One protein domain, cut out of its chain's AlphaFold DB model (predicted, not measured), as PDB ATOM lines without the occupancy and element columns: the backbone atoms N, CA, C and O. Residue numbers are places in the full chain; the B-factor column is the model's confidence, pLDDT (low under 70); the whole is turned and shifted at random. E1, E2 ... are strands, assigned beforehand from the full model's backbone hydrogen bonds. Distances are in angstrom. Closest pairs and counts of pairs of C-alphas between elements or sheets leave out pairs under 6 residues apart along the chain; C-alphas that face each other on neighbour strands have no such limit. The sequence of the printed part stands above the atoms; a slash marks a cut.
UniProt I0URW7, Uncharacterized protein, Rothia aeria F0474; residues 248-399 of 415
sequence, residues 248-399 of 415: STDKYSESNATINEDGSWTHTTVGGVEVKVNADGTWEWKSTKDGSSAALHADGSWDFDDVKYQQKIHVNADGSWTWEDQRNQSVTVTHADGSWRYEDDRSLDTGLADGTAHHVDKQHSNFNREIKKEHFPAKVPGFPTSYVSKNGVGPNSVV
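AT A GLANCE: This is residues 248 to 399 of the 415 residues of an uncharacterized protein of Rothia aeria F0474 (UniProt I0URW7). With little regular structure, the domain is one long, twisted sheet of thirteen short strands in a row, with the unnamed tail, residues 371 to 399, running back over one face from E13 to E1. The strands form a meander, each the antiparallel neighbour of the one before, in order E1 to E13. The printed part, 152 residues with 59 in strands, is all strand and loose, with radius of gyration of the C-alphas 19.8 A and spans 63 by 32 by 20 A.

IN THESE COORDINATES: E1 is residues 257 to 259, beginning at C-alpha 257 (-31.266, -64.153, -0.176). Then come E2 265 to 268, E3 273 to 277, E4 283 to 287, 13.9 A from first to last C-alpha, E5 293 to 296, E6 302 to 306, E7 311 to 315, E8 321 to 325, E9 330 to 334, E10 340 to 343, E11 347 to 351, E12 357 to 361 and E13 367 to 370, ending at C-alpha 370 (-48.193, -13.753, -5.326).

HOW THE PARTS SIT: In hairpin E1 and E2, N 258 and O 266 are within hydrogen-bond range, 2.8 A. Edge strands E1 and E13 are apart.

THE WHOLE: The farthest C-alphas, Lys 251 and Ser 365, are 65.4 A apart. The printed part has no cut, and the links between strands are tight. Residues 251 and 364 to 366 have pLDDT under 70.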
ATOM      1  N   SER A 248     -24.985 -58.787 -10.809       81.62
ATOM      2  CA  SER A 248     -24.073 -58.508  -9.713       81.62
ATOM      3  C   SER A 248     -22.725 -59.184  -9.944       81.62
ATOM      4  O   SER A 248     -22.657 -60.362 -10.311       81.62
ATOM      5  N   THR A 249     -21.656 -58.438  -9.684       75.75
ATOM      6  CA  THR A 249     -20.278 -58.939  -9.634       75.75
ATOM      7  C   THR A 249     -19.881 -59.407  -8.234       75.75
ATOM      8  O   THR A 249     -18.727 -59.789  -8.020       75.75
ATOM      9  N   ASP A 250     -20.806 -59.368  -7.269       76.25
ATOM     10  CA  ASP A 250     -20.524 -59.752  -5.892       76.25
ATOM     11  C   ASP A 250     -20.180 -61.239  -5.813       76.25
ATOM     12  O   ASP A 250     -20.863 -62.105  -6.359       76.25
ATOM     13  N   LYS A 251     -19.079 -61.542  -5.120       68.81
ATOM     14  CA  LYS A 251     -18.547 -62.911  -5.026       68.81
ATOM     15  C   LYS A 251     -19.329 -63.795  -4.060       68.81
ATOM     16  O   LYS A 251     -19.250 -65.016  -4.165       68.81
ATOM     17  N   TYR A 252     -20.033 -63.191  -3.107       73.81
ATOM     18  CA  TYR A 252     -20.693 -63.898  -2.018       73.81
ATOM     19  C   TYR A 252     -22.159 -63.512  -1.960       73.81
ATOM     20  O   TYR A 252     -22.492 -62.331  -2.005       73.81
ATOM     21  N   SER A 253     -23.017 -64.521  -1.846       78.06
ATOM     22  CA  SER A 253     -24.442 -64.306  -1.636       78.06
ATOM     23  C   SER A 253     -24.724 -63.841  -0.214       78.06
ATOM     24  O   SER A 253     -24.099 -64.311   0.741       78.06
ATOM     25  N   GLU A 254     -25.713 -62.968  -0.069       80.44
ATOM     26  CA  GLU A 254     -26.281 -62.646   1.233       80.44
ATOM     27  C   GLU A 254     -26.987 -63.882   1.813       80.44
ATOM     28  O   GLU A 254     -27.692 -64.613   1.117       80.44
ATOM     29  N   SER A 255     -26.784 -64.146   3.106       75.12
ATOM     30  CA  SER A 255     -27.155 -65.409   3.769       75.12
ATOM     31  C   SER A 255     -28.664 -65.687   3.852       75.12
ATOM     32  O   SER A 255     -29.074 -66.798   4.177       75.12
ATOM     33  N   ASN A 256     -29.486 -64.689   3.558       83.81
ATOM     34  CA  ASN A 256     -30.947 -64.665   3.613       83.81
ATOM     35  C   ASN A 256     -31.572 -64.272   2.261       83.81
ATOM     36  O   ASN A 256     -32.734 -63.864   2.212       83.81
ATOM     37  N   ALA A 257     -30.801 -64.385   1.178       87.75
ATOM     38  CA  ALA A 257     -31.266 -64.153  -0.176       87.75
ATOM     39  C   ALA A 257     -31.487 -65.466  -0.939       87.75
ATOM     40  O   ALA A 257     -30.729 -66.425  -0.806       87.75
ATOM     41  N   THR A 258     -32.518 -65.493  -1.779       91.69
ATOM     42  CA  THR A 258     -32.752 -66.552  -2.772       91.69
ATOM     43  C   THR A 258     -32.619 -65.939  -4.155       91.69
ATOM     44  O   THR A 258     -33.294 -64.954  -4.439       91.69
ATOM     45  N   ILE A 259     -31.751 -66.503  -5.000       92.44
ATOM     46  CA  ILE A 259     -31.507 -66.045  -6.375       92.44
ATOM     47  C   ILE A 259     -32.016 -67.125  -7.333       92.44
ATOM     48  O   ILE A 259     -31.615 -68.284  -7.228       92.44
ATOM     49  N   ASN A 260     -32.893 -66.745  -8.258       91.25
ATOM     50  CA  ASN A 260     -33.448 -67.624  -9.285       91.25
ATOM     51  C   ASN A 260     -32.543 -67.670 -10.530       91.25
ATOM     52  O   ASN A 260     -31.674 -66.818 -10.720       91.25
ATOM     53  N   GLU A 261     -32.765 -68.639 -11.423       88.75
ATOM     54  CA  GLU A 261     -31.972 -68.802 -12.659       88.75
ATOM     55  C   GLU A 261     -32.025 -67.565 -13.572       88.75
ATOM     56  O   GLU A 261     -31.020 -67.144 -14.153       88.75
ATOM     57  N   ASP A 262     -33.190 -66.925 -13.653       88.25
ATOM     58  CA  ASP A 262     -33.389 -65.686 -14.404       88.25
ATOM     59  C   ASP A 262     -32.738 -64.459 -13.734       88.25
ATOM     60  O   ASP A 262     -32.746 -63.369 -14.303       88.25
ATOM     61  N   GLY A 263     -32.108 -64.648 -12.570       89.00
ATOM     62  CA  GLY A 263     -31.427 -63.635 -11.774       89.00
ATOM     63  C   GLY A 263     -32.333 -62.786 -10.896       89.00
ATOM     64  O   GLY A 263     -31.813 -61.967 -10.138       89.00
ATOM     65  N   SER A 264     -33.653 -62.973 -10.965       92.88
ATOM     66  CA  SER A 264     -34.559 -62.411  -9.965       92.88
ATOM     67  C   SER A 264     -34.188 -62.929  -8.577       92.88
ATOM     68  O   SER A 264     -33.610 -64.011  -8.431       92.88
ATOM     69  N   TRP A 265     -34.478 -62.148  -7.543       94.44
ATOM     70  CA  TRP A 265     -34.110 -62.521  -6.187       94.44
ATOM     71  C   TRP A 265     -35.090 -62.012  -5.142       94.44
ATOM     72  O   TRP A 265     -35.777 -61.009  -5.326       94.44
ATOM     73  N   THR A 266     -35.135 -62.714  -4.016       94.06
ATOM     74  CA  THR A 266     -35.869 -62.303  -2.818       94.06
ATOM     75  C   THR A 266     -34.933 -62.261  -1.627       94.06
ATOM     76  O   THR A 266     -34.039 -63.099  -1.520       94.06
ATOM     77  N   HIS A 267     -35.154 -61.326  -0.713       90.62
ATOM     78  CA  HIS A 267     -34.364 -61.166   0.503       90.62
ATOM     79  C   HIS A 267     -35.269 -60.760   1.663       90.62
ATOM     80  O   HIS A 267     -36.132 -59.900   1.500       90.62
ATOM     81  N   THR A 268     -35.041 -61.321   2.850       89.81
ATOM     82  CA  THR A 268     -35.737 -60.886   4.070       89.81
ATOM     83  C   THR A 268     -34.741 -60.311   5.054       89.81
ATOM     84  O   THR A 268     -34.013 -61.066   5.693       89.81
ATOM     85  N   THR A 269     -34.716 -58.989   5.219       84.38
ATOM     86  CA  THR A 269     -33.746 -58.329   6.103       84.38
ATOM     87  C   THR A 269     -33.898 -58.805   7.551       84.38
ATOM     88  O   THR A 269     -34.992 -59.162   7.994       84.38
ATOM     89  N   VAL A 270     -32.826 -58.708   8.348       80.25
ATOM     90  CA  VAL A 270     -32.875 -58.943   9.809       80.25
ATOM     91  C   VAL A 270     -33.944 -58.067  10.488       80.25
ATOM     92  O   VAL A 270     -34.496 -58.414  11.531       80.25
ATOM     93  N   GLY A 271     -34.280 -56.928   9.873       81.06
ATOM     94  CA  GLY A 271     -35.322 -56.010  10.314       81.06
ATOM     95  C   GLY A 271     -36.759 -56.465  10.045       81.06
ATOM     96  O   GLY A 271     -37.661 -55.756  10.493       81.06
ATOM     97  N   GLY A 272     -36.981 -57.603   9.378       88.38
ATOM     98  CA  GLY A 272     -38.312 -58.093   9.013       88.38
ATOM     99  C   GLY A 272     -38.895 -57.383   7.790       88.38
ATOM    100  O   GLY A 272     -40.098 -57.136   7.743       88.38
ATOM    101  N   VAL A 273     -38.056 -57.000   6.828       92.31
ATOM    102  CA  VAL A 273     -38.511 -56.433   5.551       92.31
ATOM    103  C   VAL A 273     -38.324 -57.471   4.466       92.31
ATOM    104  O   VAL A 273     -37.208 -57.947   4.275       92.31
ATOM    105  N   GLU A 274     -39.406 -57.803   3.780       94.31
ATOM    106  CA  GLU A 274     -39.407 -58.684   2.621       94.31
ATOM    107  C   GLU A 274     -39.158 -57.845   1.374       94.31
ATOM    108  O   GLU A 274     -39.819 -56.830   1.170       94.31
ATOM    109  N   VAL A 275     -38.192 -58.253   0.563       95.62
ATOM    110  CA  VAL A 275     -37.778 -57.577  -0.666       95.62
ATOM    111  C   VAL A 275     -37.835 -58.586  -1.796       95.62
ATOM    112  O   VAL A 275     -37.361 -59.716  -1.647       95.62
ATOM    113  N   LYS A 276     -38.378 -58.176  -2.935       95.94
ATOM    114  CA  LYS A 276     -38.428 -58.972  -4.155       95.94
ATOM    115  C   LYS A 276     -37.997 -58.122  -5.336       95.94
ATOM    116  O   LYS A 276     -38.504 -57.023  -5.528       95.94
ATOM    117  N   VAL A 277     -37.089 -58.661  -6.136       94.75
ATOM    118  CA  VAL A 277     -36.578 -58.047  -7.360       94.75
ATOM    119  C   VAL A 277     -36.797 -59.013  -8.510       94.75
ATOM    120  O   VAL A 277     -36.371 -60.164  -8.451       94.75
ATOM    121  N   ASN A 278     -37.469 -58.549  -9.557       93.69
ATOM    122  CA  ASN A 278     -37.753 -59.329 -10.753       93.69
ATOM    123  C   ASN A 278     -36.560 -59.304 -11.722       93.69
ATOM    124  O   ASN A 278     -35.641 -58.496 -11.604       93.69
ATOM    125  N   ALA A 279     -36.574 -60.188 -12.721       90.44
ATOM    126  CA  ALA A 279     -35.472 -60.329 -13.677       90.44
ATOM    127  C   ALA A 279     -35.250 -59.091 -14.570       90.44
ATOM    128  O   ALA A 279     -34.172 -58.916 -15.136       90.44
ATOM    129  N   ASP A 280     -36.265 -58.239 -14.711       87.88
ATOM    130  CA  ASP A 280     -36.177 -56.950 -15.406       87.88
ATOM    131  C   ASP A 280     -35.659 -55.808 -14.508       87.88
ATOM    132  O   ASP A 280     -35.457 -54.692 -14.983       87.88
ATOM    133  N   GLY A 281     -35.402 -56.101 -13.229       88.94
ATOM    134  CA  GLY A 281     -34.910 -55.172 -12.220       88.94
ATOM    135  C   GLY A 281     -36.000 -54.384 -11.489       88.94
ATOM    136  O   GLY A 281     -35.658 -53.648 -10.563       88.94
ATOM    137  N   THR A 282     -37.282 -54.530 -11.844       93.50
ATOM    138  CA  THR A 282     -38.390 -53.995 -11.031       93.50
ATOM    139  C   THR A 282     -38.389 -54.640  -9.654       93.50
ATOM    140  O   THR A 282     -37.923 -55.772  -9.490       93.50
ATOM    141  N   TRP A 283     -38.880 -53.929  -8.643       95.00
ATOM    142  CA  TRP A 283     -38.811 -54.436  -7.282       95.00
ATOM    143  C   TRP A 283     -39.930 -53.926  -6.393       95.00
ATOM    144  O   TRP A 283     -40.503 -52.869  -6.622       95.00
ATOM    145  N   GLU A 284     -40.202 -54.684  -5.341       97.06
ATOM    146  CA  GLU A 284     -41.111 -54.316  -4.266       97.06
ATOM    147  C   GLU A 284     -40.488 -54.684  -2.918       97.06
ATOM    148  O   GLU A 284     -39.738 -55.660  -2.807       97.06
ATOM    149  N   TRP A 285     -40.795 -53.909  -1.882       96.06
ATOM    150  CA  TRP A 285     -40.521 -54.321  -0.513       96.06
ATOM    151  C   TRP A 285     -41.681 -54.008   0.417       96.06
ATOM    152  O   TRP A 285     -42.432 -53.051   0.219       96.06
ATOM    153  N   LYS A 286     -41.804 -54.820   1.465       95.81
ATOM    154  CA  LYS A 286     -42.826 -54.677   2.494       95.81
ATOM    155  C   LYS A 286     -42.256 -54.958   3.873       95.81
ATOM    156  O   LYS A 286     -41.633 -55.987   4.124       95.81
ATOM    157  N   SER A 287     -42.489 -54.029   4.788       93.44
ATOM    158  CA  SER A 287     -42.159 -54.188   6.196       93.44
ATOM    159  C   SER A 287     -43.232 -55.023   6.886       93.44
ATOM    160  O   SER A 287     -44.415 -54.684   6.886       93.44
ATOM    161  N   THR A 288     -42.816 -56.110   7.528       91.06
ATOM    162  CA  THR A 288     -43.714 -56.957   8.331       91.06
ATOM    163  C   THR A 288     -44.071 -56.329   9.682       91.06
ATOM    164  O   THR A 288     -44.982 -56.804  10.355       91.06
ATOM    165  N   LYS A 289     -43.371 -55.262  10.096       89.62
ATOM    166  CA  LYS A 289     -43.550 -54.619  11.409       89.62
ATOM    167  C   LYS A 289     -44.682 -53.605  11.438       89.62
ATOM    168  O   LYS A 289     -45.459 -53.584  12.385       89.62
ATOM    169  N   ASP A 290     -44.724 -52.732  10.441       90.88
ATOM    170  CA  ASP A 290     -45.655 -51.603  10.365       90.88
ATOM    171  C   ASP A 290     -46.519 -51.632   9.100       90.88
ATOM    172  O   ASP A 290     -47.475 -50.871   9.005       90.88
ATOM    173  N   GLY A 291     -46.232 -52.530   8.153       92.75
ATOM    174  CA  GLY A 291     -46.961 -52.644   6.894       92.75
ATOM    175  C   GLY A 291     -46.531 -51.639   5.826       92.75
ATOM    176  O   GLY A 291     -47.070 -51.706   4.724       92.75
ATOM    177  N   SER A 292     -45.563 -50.763   6.122       95.25
ATOM    178  CA  SER A 292     -45.007 -49.817   5.149       95.25
ATOM    179  C   SER A 292     -44.421 -50.567   3.952       95.25
ATOM    180  O   SER A 292     -43.869 -51.664   4.105       95.25
ATOM    181  N   SER A 293     -44.546 -50.001   2.757       96.62
ATOM    182  CA  SER A 293     -44.157 -50.681   1.520       96.62
ATOM    183  C   SER A 293     -43.745 -49.719   0.418       96.62
ATOM    184  O   SER A 293     -44.084 -48.536   0.450       96.62
ATOM    185  N   ALA A 294     -43.024 -50.240  -0.570       97.31
ATOM    186  CA  ALA A 294     -42.742 -49.518  -1.798       97.31
ATOM    187  C   ALA A 294     -42.673 -50.455  -3.000       97.31
ATOM    188  O   ALA A 294     -42.330 -51.630  -2.855       97.31
ATOM    189  N   ALA A 295     -42.928 -49.902  -4.182       96.56
ATOM    190  CA  ALA A 295     -42.822 -50.608  -5.451       96.56
ATOM    191  C   ALA A 295     -42.179 -49.712  -6.513       96.56
ATOM    192  O   ALA A 295     -42.494 -48.527  -6.596       96.56
ATOM    193  N   LEU A 296     -41.288 -50.287  -7.319       94.50
ATOM    194  CA  LEU A 296     -40.677 -49.665  -8.486       94.50
ATOM    195  C   LEU A 296     -41.117 -50.391  -9.756       94.50
ATOM    196  O   LEU A 296     -40.913 -51.602  -9.895       94.50
ATOM    197  N   HIS A 297     -41.647 -49.623 -10.701       93.19
ATOM    198  CA  HIS A 297     -42.208 -50.110 -11.953       93.19
ATOM    199  C   HIS A 297     -41.212 -50.028 -13.111       93.19
ATOM    200  O   HIS A 297     -40.146 -49.418 -13.033       93.19
ATOM    201  N   ALA A 298     -41.575 -50.674 -14.217       89.12
ATOM    202  CA  ALA A 298     -40.714 -50.855 -15.383       89.12
ATOM    203  C   ALA A 298     -40.346 -49.551 -16.113       89.12
ATOM    204  O   ALA A 298     -39.359 -49.512 -16.839       89.12
ATOM    205  N   ASP A 299     -41.127 -48.490 -15.954       84.00
ATOM    206  CA  ASP A 299     -40.877 -47.167 -16.535       84.00
ATOM    207  C   ASP A 299     -40.130 -46.222 -15.573       84.00
ATOM    208  O   ASP A 299     -39.919 -45.049 -15.891       84.00
ATOM    209  N   GLY A 300     -39.728 -46.734 -14.406       88.44
ATOM    210  CA  GLY A 300     -39.047 -45.995 -13.351       88.44
ATOM    211  C   GLY A 300     -39.991 -45.299 -12.374       88.44
ATOM    212  O   GLY A 300     -39.508 -44.794 -11.355       88.44
ATOM    213  N   SER A 301     -41.301 -45.276 -12.650       92.69
ATOM    214  CA  SER A 301     -42.309 -44.777 -11.709       92.69
ATOM    215  C   SER A 301     -42.331 -45.624 -10.442       92.69
ATOM    216  O   SER A 301     -41.994 -46.809 -10.467       92.69
ATOM    217  N   TRP A 302     -42.693 -45.025  -9.313       95.75
ATOM    218  CA  TRP A 302     -42.674 -45.727  -8.037       95.75
ATOM    219  C   TRP A 302     -43.720 -45.228  -7.054       95.75
ATOM    220  O   TRP A 302     -44.125 -44.065  -7.069       95.75
ATOM    221  N   ASP A 303     -44.097 -46.133  -6.160       97.56
ATOM    222  CA  ASP A 303     -45.035 -45.908  -5.070       97.56
ATOM    223  C   ASP A 303     -44.344 -46.122  -3.726       97.56
ATOM    224  O   ASP A 303     -43.513 -47.021  -3.574       97.56
ATOM    225  N   PHE A 304     -44.720 -45.321  -2.736       97.25
ATOM    226  CA  PHE A 304     -44.307 -45.488  -1.349       97.25
ATOM    227  C   PHE A 304     -45.493 -45.239  -0.419       97.25
ATOM    228  O   PHE A 304     -46.098 -44.166  -0.449       97.25
ATOM    229  N   ASP A 305     -45.811 -46.234   0.405       96.12
ATOM    230  CA  ASP A 305     -46.816 -46.156   1.463       96.12
ATOM    231  C   ASP A 305     -46.112 -46.285   2.814       96.12
ATOM    232  O   ASP A 305     -45.613 -47.353   3.184       96.12
ATOM    233  N   ASP A 306     -46.043 -45.174   3.539       93.44
ATOM    234  CA  ASP A 306     -45.516 -45.111   4.890       93.44
ATOM    235  C   ASP A 306     -46.676 -45.126   5.880       93.44
ATOM    236  O   ASP A 306     -47.274 -44.092   6.200       93.44
ATOM    237  N   VAL A 307     -46.983 -46.312   6.398       93.38
ATOM    238  CA  VAL A 307     -48.097 -46.510   7.330       93.38
ATOM    239  C   VAL A 307     -47.833 -45.784   8.649       93.38
ATOM    240  O   VAL A 307     -48.748 -45.216   9.252       93.38
ATOM    241  N   LYS A 308     -46.574 -45.752   9.098       87.44
ATOM    242  CA  LYS A 308     -46.179 -45.115  10.359       87.44
ATOM    243  C   LYS A 308     -46.387 -43.604  10.306       87.44
ATOM    244  O   LYS A 308     -46.823 -43.002  11.291       87.44
ATOM    245  N   TYR A 309     -46.059 -42.995   9.172       89.25
ATOM    246  CA  TYR A 309     -46.183 -41.561   8.955       89.25
ATOM    247  C   TYR A 309     -47.457 -41.178   8.174       89.25
ATOM    248  O   TYR A 309     -47.671 -39.990   7.938       89.25
ATOM    249  N   GLN A 310     -48.335 -42.139   7.863       94.19
ATOM    250  CA  GLN A 310     -49.563 -41.974   7.069       94.19
ATOM    251  C   GLN A 310     -49.330 -41.148   5.798       94.19
ATOM    252  O   GLN A 310     -50.061 -40.197   5.503       94.19
ATOM    253  N   GLN A 311     -48.246 -41.473   5.099       94.88
ATOM    254  CA  GLN A 311     -47.828 -40.779   3.891       94.88
ATOM    255  C   GLN A 311     -47.941 -41.713   2.702       94.88
ATOM    256  O   GLN A 311     -47.493 -42.854   2.761       94.88
ATOM    257  N   LYS A 312     -48.500 -41.199   1.612       96.56
ATOM    258  CA  LYS A 312     -48.542 -41.889   0.328       96.56
ATOM    259  C   LYS A 312     -47.880 -41.030  -0.718       96.56
ATOM    260  O   LYS A 312     -48.183 -39.843  -0.835       96.56
ATOM    261  N   ILE A 313     -46.961 -41.631  -1.451       97.44
ATOM    262  CA  ILE A 313     -46.205 -40.962  -2.494       97.44
ATOM    263  C   ILE A 313     -46.322 -41.789  -3.762       97.44
ATOM    264  O   ILE A 313     -46.079 -42.993  -3.737       97.44
ATOM    265  N   HIS A 314     -46.655 -41.116  -4.853       97.25
ATOM    266  CA  HIS A 314     -46.631 -41.674  -6.195       97.25
ATOM    267  C   HIS A 314     -45.767 -40.782  -7.081       97.25
ATOM    268  O   HIS A 314     -46.007 -39.575  -7.147       97.25
ATOM    269  N   VAL A 315     -44.779 -41.360  -7.756       95.50
ATOM    270  CA  VAL A 315     -43.903 -40.660  -8.702       95.50
ATOM    271  C   VAL A 315     -44.054 -41.291 -10.073       95.50
ATOM    272  O   VAL A 315     -43.787 -42.476 -10.237       95.50
ATOM    273  N   ASN A 316     -44.448 -40.489 -11.057       93.19
ATOM    274  CA  ASN A 316     -44.636 -40.895 -12.444       93.19
ATOM    275  C   ASN A 316     -43.296 -41.043 -13.181       93.19
ATOM    276  O   ASN A 316     -42.269 -40.498 -12.773       93.19
ATOM    277  N   ALA A 317     -43.322 -41.709 -14.336       88.19
ATOM    278  CA  ALA A 317     -42.149 -41.884 -15.193       88.19
ATOM    279  C   ALA A 317     -41.553 -40.555 -15.693       88.19
ATOM    280  O   ALA A 317     -40.343 -40.441 -15.861       88.19
ATOM    281  N   ASP A 318     -42.365 -39.516 -15.887       86.25
ATOM    282  CA  ASP A 318     -41.884 -38.179 -16.264       86.25
ATOM    283  C   ASP A 318     -41.202 -37.429 -15.097       86.25
ATOM    284  O   ASP A 318     -40.499 -36.442 -15.314       86.25
ATOM    285  N   GLY A 319     -41.294 -37.960 -13.873       88.56
ATOM    286  CA  GLY A 319     -40.753 -37.385 -12.642       88.56
ATOM    287  C   GLY A 319     -41.738 -36.493 -11.883       88.56
ATOM    288  O   GLY A 319     -41.404 -36.046 -10.785       88.56
ATOM    289  N   SER A 320     -42.934 -36.243 -12.420       93.44
ATOM    290  CA  SER A 320     -44.030 -35.616 -11.676       93.44
ATOM    291  C   SER A 320     -44.493 -36.519 -10.531       93.44
ATOM    292  O   SER A 320     -44.309 -37.736 -10.579       93.44
ATOM    293  N   TRP A 321     -45.062 -35.944  -9.475       96.75
ATOM    294  CA  TRP A 321     -45.404 -36.722  -8.287       96.75
ATOM    295  C   TRP A 321     -46.535 -36.128  -7.460       96.75
ATOM    296  O   TRP A 321     -46.767 -34.919  -7.459       96.75
ATOM    297  N   THR A 322     -47.178 -37.006  -6.695       97.19
ATOM    298  CA  THR A 322     -48.162 -36.680  -5.663       97.19
ATOM    299  C   THR A 322     -47.649 -37.160  -4.313       97.19
ATOM    300  O   THR A 322     -47.190 -38.293  -4.194       97.19
ATOM    301  N   TRP A 323     -47.741 -36.308  -3.292       96.81
ATOM    302  CA  TRP A 323     -47.481 -36.653  -1.896       96.81
ATOM    303  C   TRP A 323     -48.694 -36.280  -1.057       96.81
ATOM    304  O   TRP A 323     -48.991 -35.101  -0.874       96.81
ATOM    305  N   GLU A 324     -49.360 -37.288  -0.511       96.62
ATOM    306  CA  GLU A 324     -50.414 -37.145   0.486       96.62
ATOM    307  C   GLU A 324     -49.839 -37.400   1.885       96.62
ATOM    308  O   GLU A 324     -49.222 -38.436   2.130       96.62
ATOM    309  N   ASP A 325     -50.025 -36.463   2.812       94.31
ATOM    310  CA  ASP A 325     -49.696 -36.618   4.231       94.31
ATOM    311  C   ASP A 325     -50.982 -36.476   5.041       94.31
ATOM    312  O   ASP A 325     -51.469 -35.371   5.286       94.31
ATOM    313  N   GLN A 326     -51.549 -37.611   5.447       92.19
ATOM    314  CA  GLN A 326     -52.842 -37.630   6.129       92.19
ATOM    315  C   GLN A 326     -52.763 -37.045   7.541       92.19
ATOM    316  O   GLN A 326     -53.751 -36.496   8.025       92.19
ATOM    317  N   ARG A 327     -51.596 -37.095   8.198       89.12
ATOM    318  CA  ARG A 327     -51.429 -36.510   9.539       89.12
ATOM    319  C   ARG A 327     -51.455 -34.992   9.501       89.12
ATOM    320  O   ARG A 327     -51.975 -34.376  10.425       89.12
ATOM    321  N   ASN A 328     -50.897 -34.411   8.443       88.69
ATOM    322  CA  ASN A 328     -50.903 -32.966   8.228       88.69
ATOM    323  C   ASN A 328     -52.081 -32.495   7.362       88.69
ATOM    324  O   ASN A 328     -52.195 -31.297   7.122       88.69
ATOM    325  N   GLN A 329     -52.939 -33.420   6.907       93.00
ATOM    326  CA  GLN A 329     -54.029 -33.165   5.958       93.00
ATOM    327  C   GLN A 329     -53.555 -32.359   4.741       93.00
ATOM    328  O   GLN A 329     -54.239 -31.460   4.261       93.00
ATOM    329  N   SER A 330     -52.350 -32.672   4.260       94.38
ATOM    330  CA  SER A 330     -51.716 -31.925   3.181       94.38
ATOM    331  C   SER A 330     -51.507 -32.784   1.946       94.38
ATOM    332  O   SER A 330     -51.121 -33.950   2.058       94.38
ATOM    333  N   VAL A 331     -51.679 -32.188   0.771       95.88
ATOM    334  CA  VAL A 331     -51.401 -32.807  -0.524       95.88
ATOM    335  C   VAL A 331     -50.502 -31.887  -1.332       95.88
ATOM    336  O   VAL A 331     -50.798 -30.710  -1.514       95.88
ATOM    337  N   THR A 332     -49.412 -32.433  -1.860       95.88
ATOM    338  CA  THR A 332     -48.576 -31.749  -2.851       95.88
ATOM    339  C   THR A 332     -48.652 -32.500  -4.168       95.88
ATOM    340  O   THR A 332     -48.524 -33.721  -4.178       95.88
ATOM    341  N   VAL A 333     -48.839 -31.780  -5.270       96.38
ATOM    342  CA  VAL A 333     -48.771 -32.330  -6.627       96.38
ATOM    343  C   VAL A 333     -47.817 -31.483  -7.443       96.38
ATOM    344  O   VAL A 333     -47.901 -30.255  -7.437       96.38
ATOM    345  N   THR A 334     -46.926 -32.143  -8.162       95.12
ATOM    346  CA  THR A 334     -46.099 -31.537  -9.204       95.12
ATOM    347  C   THR A 334     -46.490 -32.118 -10.548       95.12
ATOM    348  O   THR A 334     -46.933 -33.262 -10.631       95.12
ATOM    349  N   HIS A 335     -46.327 -31.330 -11.602       93.38
ATOM    350  CA  HIS A 335     -46.608 -31.726 -12.972       93.38
ATOM    351  C   HIS A 335     -45.347 -31.611 -13.829       93.38
ATOM    352  O   HIS A 335     -44.451 -30.814 -13.552       93.38
ATOM    353  N   ALA A 336     -45.287 -32.402 -14.898       89.06
ATOM    354  CA  ALA A 336     -44.151 -32.421 -15.816       89.06
ATOM    355  C   ALA A 336     -43.928 -31.084 -16.544       89.06
ATOM    356  O   ALA A 336     -42.819 -30.789 -16.974       89.06
ATOM    357  N   ASP A 337     -44.952 -30.242 -16.661       87.56
ATOM    358  CA  ASP A 337     -44.838 -28.905 -17.250       87.56
ATOM    359  C   ASP A 337     -44.279 -27.851 -16.275       87.56
ATOM    360  O   ASP A 337     -44.149 -26.683 -16.642       87.56
ATOM    361  N   GLY A 338     -43.926 -28.253 -15.049       87.88
ATOM    362  CA  GLY A 338     -43.422 -27.386 -13.986       87.88
ATOM    363  C   GLY A 338     -44.508 -26.709 -13.153       87.88
ATOM    364  O   GLY A 338     -44.174 -26.053 -12.166       87.88
ATOM    365  N   SER A 339     -45.789 -26.868 -13.491       93.38
ATOM    366  CA  SER A 339     -46.869 -26.433 -12.608       93.38
ATOM    367  C   SER A 339     -46.961 -27.323 -11.365       93.38
ATOM    368  O   SER A 339     -46.498 -28.469 -11.340       93.38
ATOM    369  N   TRP A 340     -47.524 -26.781 -10.289       95.62
ATOM    370  CA  TRP A 340     -47.634 -27.487  -9.017       95.62
ATOM    371  C   TRP A 340     -48.756 -26.928  -8.147       95.62
ATOM    372  O   TRP A 340     -49.203 -25.792  -8.319       95.62
ATOM    373  N   ARG A 341     -49.187 -27.726  -7.172       95.12
ATOM    374  CA  ARG A 341     -50.081 -27.292  -6.098       95.12
ATOM    375  C   ARG A 341     -49.634 -27.875  -4.764       95.12
ATOM    376  O   ARG A 341     -49.240 -29.038  -4.700       95.12
ATOM    377  N   TYR A 342     -49.735 -27.086  -3.711       94.69
ATOM    378  CA  TYR A 342     -49.659 -27.535  -2.330       94.69
ATOM    379  C   TYR A 342     -50.938 -27.106  -1.633       94.69
ATOM    380  O   TYR A 342     -51.373 -25.966  -1.753       94.69
ATOM    381  N   GLU A 343     -51.553 -28.027  -0.919       94.44
ATOM    382  CA  GLU A 343     -52.803 -27.780  -0.236       94.44
ATOM    383  C   GLU A 343     -52.739 -28.375   1.162       94.44
ATOM    384  O   GLU A 343     -52.338 -29.523   1.313       94.44
ATOM    385  N   ASP A 344     -53.165 -27.611   2.162       93.06
ATOM    386  CA  ASP A 344     -53.452 -28.098   3.509       93.06
ATOM    387  C   ASP A 344     -54.766 -27.491   4.036       93.06
ATOM    388  O   ASP A 344     -55.499 -26.801   3.312       93.06
ATOM    389  N   ASP A 345     -55.080 -27.744   5.306       90.00
ATOM    390  CA  ASP A 345     -56.278 -27.220   5.975       90.00
ATOM    391  C   ASP A 345     -56.355 -25.685   6.002       90.00
ATOM    392  O   ASP A 345     -57.430 -25.114   6.204       90.00
ATOM    393  N   ARG A 346     -55.222 -24.988   5.858       88.38
ATOM    394  CA  ARG A 346     -55.119 -23.534   6.053       88.38
ATOM    395  C   ARG A 346     -54.905 -22.781   4.755       88.38
ATOM    396  O   ARG A 346     -55.283 -21.615   4.668       88.38
ATOM    397  N   SER A 347     -54.295 -23.417   3.769       91.19
ATOM    398  CA  SER A 347     -53.770 -22.738   2.600       91.19
ATOM    399  C   SER A 347     -53.858 -23.573   1.332       91.19
ATOM    400  O   SER A 347     -53.952 -24.802   1.354       91.19
ATOM    401  N   LEU A 348     -53.875 -22.863   0.210       92.75
ATOM    402  CA  LEU A 348     -53.670 -23.413  -1.117       92.75
ATOM    403  C   LEU A 348     -52.604 -22.569  -1.808       92.75
ATOM    404  O   LEU A 348     -52.836 -21.399  -2.112       92.75
ATOM    405  N   ASP A 349     -51.472 -23.194  -2.084       93.94
ATOM    406  CA  ASP A 349     -50.416 -22.631  -2.901       93.94
ATOM    407  C   ASP A 349     -50.464 -23.271  -4.285       93.94
ATOM    408  O   ASP A 349     -50.558 -24.490  -4.428       93.94
ATOM    409  N   THR A 350     -50.405 -22.449  -5.324       93.00
ATOM    410  CA  THR A 350     -50.400 -22.909  -6.718       93.00
ATOM    411  C   THR A 350     -49.283 -22.228  -7.471       93.00
ATOM    412  O   THR A 350     -49.093 -21.023  -7.330       93.00
ATOM    413  N   GLY A 351     -48.553 -22.986  -8.280       92.44
ATOM    414  CA  GLY A 351     -47.550 -22.454  -9.188       92.44
ATOM    415  C   GLY A 351     -47.840 -22.848 -10.623       92.44
ATOM    416  O   GLY A 351     -48.222 -23.982 -10.912       92.44
ATOM    417  N   LEU A 352     -47.646 -21.896 -11.526       90.06
ATOM    418  CA  LEU A 352     -47.804 -22.069 -12.960       90.06
ATOM    419  C   LEU A 352     -46.461 -22.397 -13.619       90.06
ATOM    420  O   LEU A 352     -45.384 -22.135 -13.082       90.06
ATOM    421  N   ALA A 353     -46.532 -22.940 -14.832       85.19
ATOM    422  CA  ALA A 353     -45.368 -23.324 -15.630       85.19
ATOM    423  C   ALA A 353     -44.454 -22.146 -16.038       85.19
ATOM    424  O   ALA A 353     -43.345 -22.370 -16.533       85.19
ATOM    425  N   ASP A 354     -44.913 -20.902 -15.884       80.50
ATOM    426  CA  ASP A 354     -44.131 -19.680 -16.110       80.50
ATOM    427  C   ASP A 354     -43.353 -19.220 -14.860       80.50
ATOM    428  O   ASP A 354     -42.552 -18.290 -14.932       80.50
ATOM    429  N   GLY A 355     -43.528 -19.913 -13.730       80.62
ATOM    430  CA  GLY A 355     -42.877 -19.611 -12.460       80.62
ATOM    431  C   GLY A 355     -43.648 -18.644 -11.564       80.62
ATOM    432  O   GLY A 355     -43.193 -18.404 -10.445       80.62
ATOM    433  N   THR A 356     -44.797 -18.130 -12.009       87.56
ATOM    434  CA  THR A 356     -45.725 -17.370 -11.166       87.56
ATOM    435  C   THR A 356     -46.343 -18.308 -10.140       87.56
ATOM    436  O   THR A 356     -46.721 -19.434 -10.471       87.56
ATOM    437  N   ALA A 357     -46.472 -17.860  -8.895       91.50
ATOM    438  CA  ALA A 357     -47.119 -18.649  -7.860       91.50
ATOM    439  C   ALA A 357     -47.975 -17.786  -6.945       91.50
ATOM    440  O   ALA A 357     -47.641 -16.638  -6.659       91.50
ATOM    441  N   HIS A 358     -49.063 -18.362  -6.457       91.44
ATOM    442  CA  HIS A 358     -50.057 -17.699  -5.633       91.44
ATOM    443  C   HIS A 358     -50.316 -18.492  -4.362       91.44
ATOM    444  O   HIS A 358     -50.420 -19.714  -4.410       91.44
ATOM    445  N   HIS A 359     -50.478 -17.769  -3.260       91.38
ATOM    446  CA  HIS A 359     -50.926 -18.287  -1.978       91.38
ATOM    447  C   HIS A 359     -52.334 -17.793  -1.685       91.38
ATOM    448  O   HIS A 359     -52.588 -16.585  -1.728       91.38
ATOM    449  N   VAL A 360     -53.212 -18.720  -1.318       91.50
ATOM    450  CA  VAL A 360     -54.572 -18.455  -0.855       91.50
ATOM    451  C   VAL A 360     -54.696 -18.896   0.600       91.50
ATOM    452  O   VAL A 360     -54.590 -20.085   0.897       91.50
ATOM    453  N   ASP A 361     -54.961 -17.949   1.503       88.00
ATOM    454  CA  ASP A 361     -55.328 -18.247   2.896       88.00
ATOM    455  C   ASP A 361     -56.817 -18.626   2.958       88.00
ATOM    456  O   ASP A 361     -57.697 -17.787   2.735       88.00
ATOM    457  N   LYS A 362     -57.101 -19.896   3.269       85.38
ATOM    458  CA  LYS A 362     -58.464 -20.441   3.355       85.38
ATOM    459  C   LYS A 362     -59.197 -20.013   4.628       85.38
ATOM    460  O   LYS A 362     -60.423 -20.086   4.676       85.38
ATOM    461  N   GLN A 363     -58.477 -19.593   5.670       81.44
ATOM    462  CA  GLN A 363     -59.056 -19.222   6.963       81.44
ATOM    463  C   GLN A 363     -59.459 -17.746   7.019       81.44
ATOM    464  O   GLN A 363     -60.449 -17.407   7.669       81.44
ATOM    465  N   HIS A 364     -58.741 -16.867   6.312       67.00
ATOM    466  CA  HIS A 364     -58.982 -15.423   6.348       67.00
ATOM    467  C   HIS A 364     -59.300 -14.855   4.961       67.00
ATOM    468  O   HIS A 364     -58.428 -14.423   4.206       67.00
ATOM    469  N   SER A 365     -60.597 -14.755   4.652       64.69
ATOM    470  CA  SER A 365     -61.148 -14.000   3.510       64.69
ATOM    471  C   SER A 365     -60.690 -14.422   2.101       64.69
ATOM    472  O   SER A 365     -60.910 -13.662   1.161       64.69
ATOM    473  N   ASN A 366     -60.103 -15.618   1.927       69.50
ATOM    474  CA  ASN A 366     -59.509 -16.066   0.657       69.50
ATOM    475  C   ASN A 366     -58.514 -15.037   0.100       69.50
ATOM    476  O   ASN A 366     -58.514 -14.722  -1.093       69.50
ATOM    477  N   PHE A 367     -57.694 -14.469   0.988       74.06
ATOM    478  CA  PHE A 367     -56.670 -13.509   0.604       74.06
ATOM    479  C   PHE A 367     -55.673 -14.177  -0.348       74.06
ATOM    480  O   PHE A 367     -55.026 -15.157   0.021       74.06
ATOM    481  N   ASN A 368     -55.562 -13.634  -1.562       84.31
ATOM    482  CA  ASN A 368     -54.662 -14.112  -2.604       84.31
ATOM    483  C   ASN A 368     -53.473 -13.155  -2.740       84.31
ATOM    484  O   ASN A 368     -53.660 -11.954  -2.951       84.31
ATOM    485  N   ARG A 369     -52.255 -13.688  -2.644       85.38
ATOM    486  CA  ARG A 369     -51.023 -12.954  -2.950       85.38
ATOM    487  C   ARG A 369     -50.098 -13.788  -3.814       85.38
ATOM    488  O   ARG A 369     -50.043 -15.004  -3.674       85.38
ATOM    489  N   GLU A 370     -49.320 -13.119  -4.651       88.38
ATOM    490  CA  GLU A 370     -48.193 -13.753  -5.326       88.38
ATOM    491  C   GLU A 370     -47.096 -14.115  -4.308       88.38
ATOM    492  O   GLU A 370     -46.851 -13.367  -3.353       88.38
ATOM    493  N   ILE A 371     -46.450 -15.265  -4.490       86.00
ATOM    494  CA  ILE A 371     -45.357 -15.750  -3.643       86.00
ATOM    495  C   ILE A 371     -44.081 -15.952  -4.457       86.00
ATOM    496  O   ILE A 371     -44.099 -16.391  -5.605       86.00
ATOM    497  N   LYS A 372     -42.944 -15.635  -3.836       79.31
ATOM    498  CA  LYS A 372     -41.620 -15.790  -4.448       79.31
ATOM    499  C   LYS A 372     -41.147 -17.243  -4.386       79.31
ATOM    500  O   LYS A 372     -41.551 -17.981  -3.489       79.31
ATOM    501  N   LYS A 373     -40.207 -17.607  -5.267       75.50
ATOM    502  CA  LYS A 373     -39.593 -18.948  -5.338       75.50
ATOM    503  C   LYS A 373     -39.039 -19.453  -4.003       75.50
ATOM    504  O   LYS A 373     -39.091 -20.652  -3.758       75.50
ATOM    505  N   GLU A 374     -38.553 -18.570  -3.127       75.25
ATOM    506  CA  GLU A 374     -38.053 -18.974  -1.800       75.25
ATOM    507  C   GLU A 374     -39.143 -19.572  -0.894       75.25
ATOM    508  O   GLU A 374     -38.831 -20.282   0.057       75.25
ATOM    509  N   HIS A 375     -40.414 -19.287  -1.187       80.62
ATOM    510  CA  HIS A 375     -41.571 -19.783  -0.446       80.62
ATOM    511  C   HIS A 375     -42.223 -20.995  -1.117       80.62
ATOM    512  O   HIS A 375     -43.266 -21.452  -0.658       80.62
ATOM    513  N   PHE A 376     -41.648 -21.511  -2.206       84.12
ATOM    514  CA  PHE A 376     -42.163 -22.729  -2.821       84.12
ATOM    515  C   PHE A 376     -41.934 -23.909  -1.867       84.12
ATOM    516  O   PHE A 376     -40.936 -23.921  -1.136       84.12
ATOM    517  N   PRO A 377     -42.810 -24.926  -1.875       82.50
ATOM    518  CA  PRO A 377     -42.593 -26.135  -1.099       82.50
ATOM    519  C   PRO A 377     -41.218 -26.747  -1.406       82.50
ATOM    520  O   PRO A 377     -40.945 -27.203  -2.514       82.50
ATOM    521  N   ALA A 378     -40.336 -26.760  -0.407       76.50
ATOM    522  CA  ALA A 378     -38.972 -27.273  -0.555       76.50
ATOM    523  C   ALA A 378     -38.897 -28.810  -0.503       76.50
ATOM    524  O   ALA A 378     -37.850 -29.400  -0.777       76.50
ATOM    525  N   LYS A 379     -39.987 -29.470  -0.097       81.31
ATOM    526  CA  LYS A 379     -40.025 -30.912   0.138       81.31
ATOM    527  C   LYS A 379     -40.167 -31.652  -1.193       81.31
ATOM    528  O   LYS A 379     -41.129 -31.440  -1.921       81.31
ATOM    529  N   VAL A 380     -39.225 -32.546  -1.470       87.62
ATOM    530  CA  VAL A 380     -39.243 -33.462  -2.618       87.62
ATOM    531  C   VAL A 380     -39.213 -34.890  -2.070       87.62
ATOM    532  O   VAL A 380     -38.521 -35.121  -1.071       87.62
ATOM    533  N   PRO A 381     -39.957 -35.846  -2.654       89.44
ATOM    534  CA  PRO A 381     -39.913 -37.225  -2.200       89.44
ATOM    535  C   PRO A 381     -38.498 -37.818  -2.211       89.44
ATOM    536  O   PRO A 381     -37.724 -37.613  -3.144       89.44
ATOM    537  N   GLY A 382     -38.162 -38.564  -1.158       85.75
ATOM    538  CA  GLY A 382     -36.931 -39.351  -1.100       85.75
ATOM    539  C   GLY A 382     -37.094 -40.694  -1.810       85.75
ATOM    540  O   GLY A 382     -38.204 -41.203  -1.936       85.75
ATOM    541  N   PHE A 383     -35.985 -41.292  -2.245       86.25
ATOM    542  CA  PHE A 383     -36.018 -42.592  -2.913       86.25
ATOM    543  C   PHE A 383     -36.442 -43.725  -1.966       86.25
ATOM    544  O   PHE A 383     -35.869 -43.850  -0.878       86.25
ATOM    545  N   PRO A 384     -37.340 -44.631  -2.390       85.94
ATOM    546  CA  PRO A 384     -37.798 -45.738  -1.554       85.94
ATOM    547  C   PRO A 384     -36.819 -46.931  -1.492       85.94
ATOM    548  O   PRO A 384     -37.236 -48.070  -1.328       85.94
ATOM    549  N   THR A 385     -35.507 -46.735  -1.623       79.38
ATOM    550  CA  THR A 385     -34.533 -47.836  -1.814       79.38
ATOM    551  C   THR A 385     -33.936 -48.402  -0.524       79.38
ATOM    552  O   THR A 385     -32.999 -49.192  -0.589       79.38
ATOM    553  N   SER A 386     -34.416 -47.997   0.656       79.69
ATOM    554  CA  SER A 386     -33.750 -48.249   1.950       79.69
ATOM    555  C   SER A 386     -33.431 -49.717   2.256       79.69
ATOM    556  O   SER A 386     -32.512 -49.987   3.024       79.69
ATOM    557  N   TYR A 387     -34.174 -50.656   1.667       82.75
ATOM    558  CA  TYR A 387     -34.028 -52.094   1.910       82.75
ATOM    559  C   TYR A 387     -33.590 -52.885   0.675       82.75
ATOM    560  O   TYR A 387     -33.426 -54.097   0.754       82.75
ATOM    561  N   VAL A 388     -33.402 -52.222  -0.465       82.88
ATOM    562  CA  VAL A 388     -33.098 -52.879  -1.738       82.88
ATOM    563  C   VAL A 388     -31.596 -52.809  -1.982       82.88
ATOM    564  O   VAL A 388     -31.027 -51.717  -2.046       82.88
ATOM    565  N   SER A 389     -30.943 -53.965  -2.130       83.31
ATOM    566  CA  SER A 389     -29.511 -53.994  -2.436       83.31
ATOM    567  C   SER A 389     -29.234 -53.385  -3.808       83.31
ATOM    568  O   SER A 389     -29.733 -53.857  -4.827       83.31
ATOM    569  N   LYS A 390     -28.384 -52.358  -3.842       78.75
ATOM    570  CA  LYS A 390     -28.059 -51.601  -5.059       78.75
ATOM    571  C   LYS A 390     -27.353 -52.436  -6.122       78.75
ATOM    572  O   LYS A 390     -27.562 -52.187  -7.302       78.75
ATOM    573  N   ASN A 391     -26.542 -53.408  -5.704       82.06
ATOM    574  CA  ASN A 391     -25.708 -54.219  -6.594       82.06
ATOM    575  C   ASN A 391     -26.253 -55.640  -6.778       82.06
ATOM    576  O   ASN A 391     -25.598 -56.455  -7.418       82.06
ATOM    577  N   GLY A 392     -27.435 -55.942  -6.233       84.88
ATOM    578  CA  GLY A 392     -27.915 -57.314  -6.087       84.88
ATOM    579  C   GLY A 392     -27.392 -57.981  -4.811       84.88
ATOM    580  O   GLY A 392     -26.740 -57.357  -3.981       84.88
ATOM    581  N   VAL A 393     -27.737 -59.248  -4.618       88.25
ATOM    582  CA  VAL A 393     -27.567 -59.980  -3.345       88.25
ATOM    583  C   VAL A 393     -26.621 -61.176  -3.468       88.25
ATOM    584  O   VAL A 393     -26.673 -62.107  -2.666       88.25
ATOM    585  N   GLY A 394     -25.783 -61.187  -4.506       86.44
ATOM    586  CA  GLY A 394     -24.841 -62.267  -4.779       86.44
ATOM    587  C   GLY A 394     -24.616 -62.534  -6.265       86.44
ATOM    588  O   GLY A 394     -25.286 -61.937  -7.115       86.44
ATOM    589  N   PRO A 395     -23.711 -63.468  -6.595       84.00
ATOM    590  CA  PRO A 395     -23.343 -63.764  -7.971       84.00
ATOM    591  C   PRO A 395     -24.571 -64.170  -8.787       84.00
ATOM    592  O   PRO A 395     -25.428 -64.918  -8.318       84.00
ATOM    593  N   ASN A 396     -24.652 -63.669 -10.019       85.00
ATOM    594  CA  ASN A 396     -25.778 -63.857 -10.942       85.00
ATOM    595  C   ASN A 396     -27.112 -63.225 -10.516       85.00
ATOM    596  O   ASN A 396     -28.075 -63.341 -11.276       85.00
ATOM    597  N   SER A 397     -27.208 -62.531  -9.381       90.94
ATOM    598  CA  SER A 397     -28.405 -61.733  -9.091       90.94
ATOM    599  C   SER A 397     -28.493 -60.531 -10.031       90.94
ATOM    600  O   SER A 397     -27.480 -59.979 -10.461       90.94
ATOM    601  N   VAL A 398     -29.706 -60.140 -10.399       90.12
ATOM    602  CA  VAL A 398     -29.960 -58.943 -11.200       90.12
ATOM    603  C   VAL A 398     -29.755 -57.689 -10.349       90.12
ATOM    604  O   VAL A 398     -30.239 -57.602  -9.218       90.12
ATOM    605  N   VAL A 399     -29.063 -56.703 -10.922       87.88
ATOM    606  CA  VAL A 399     -28.945 -55.352 -10.364       87.88
ATOM    607  C   VAL A 399     -30.309 -54.654 -10.481       87.88
ATOM    608  O   VAL A 399     -30.806 -54.502 -11.605       87.88
TER     609      VAL A 399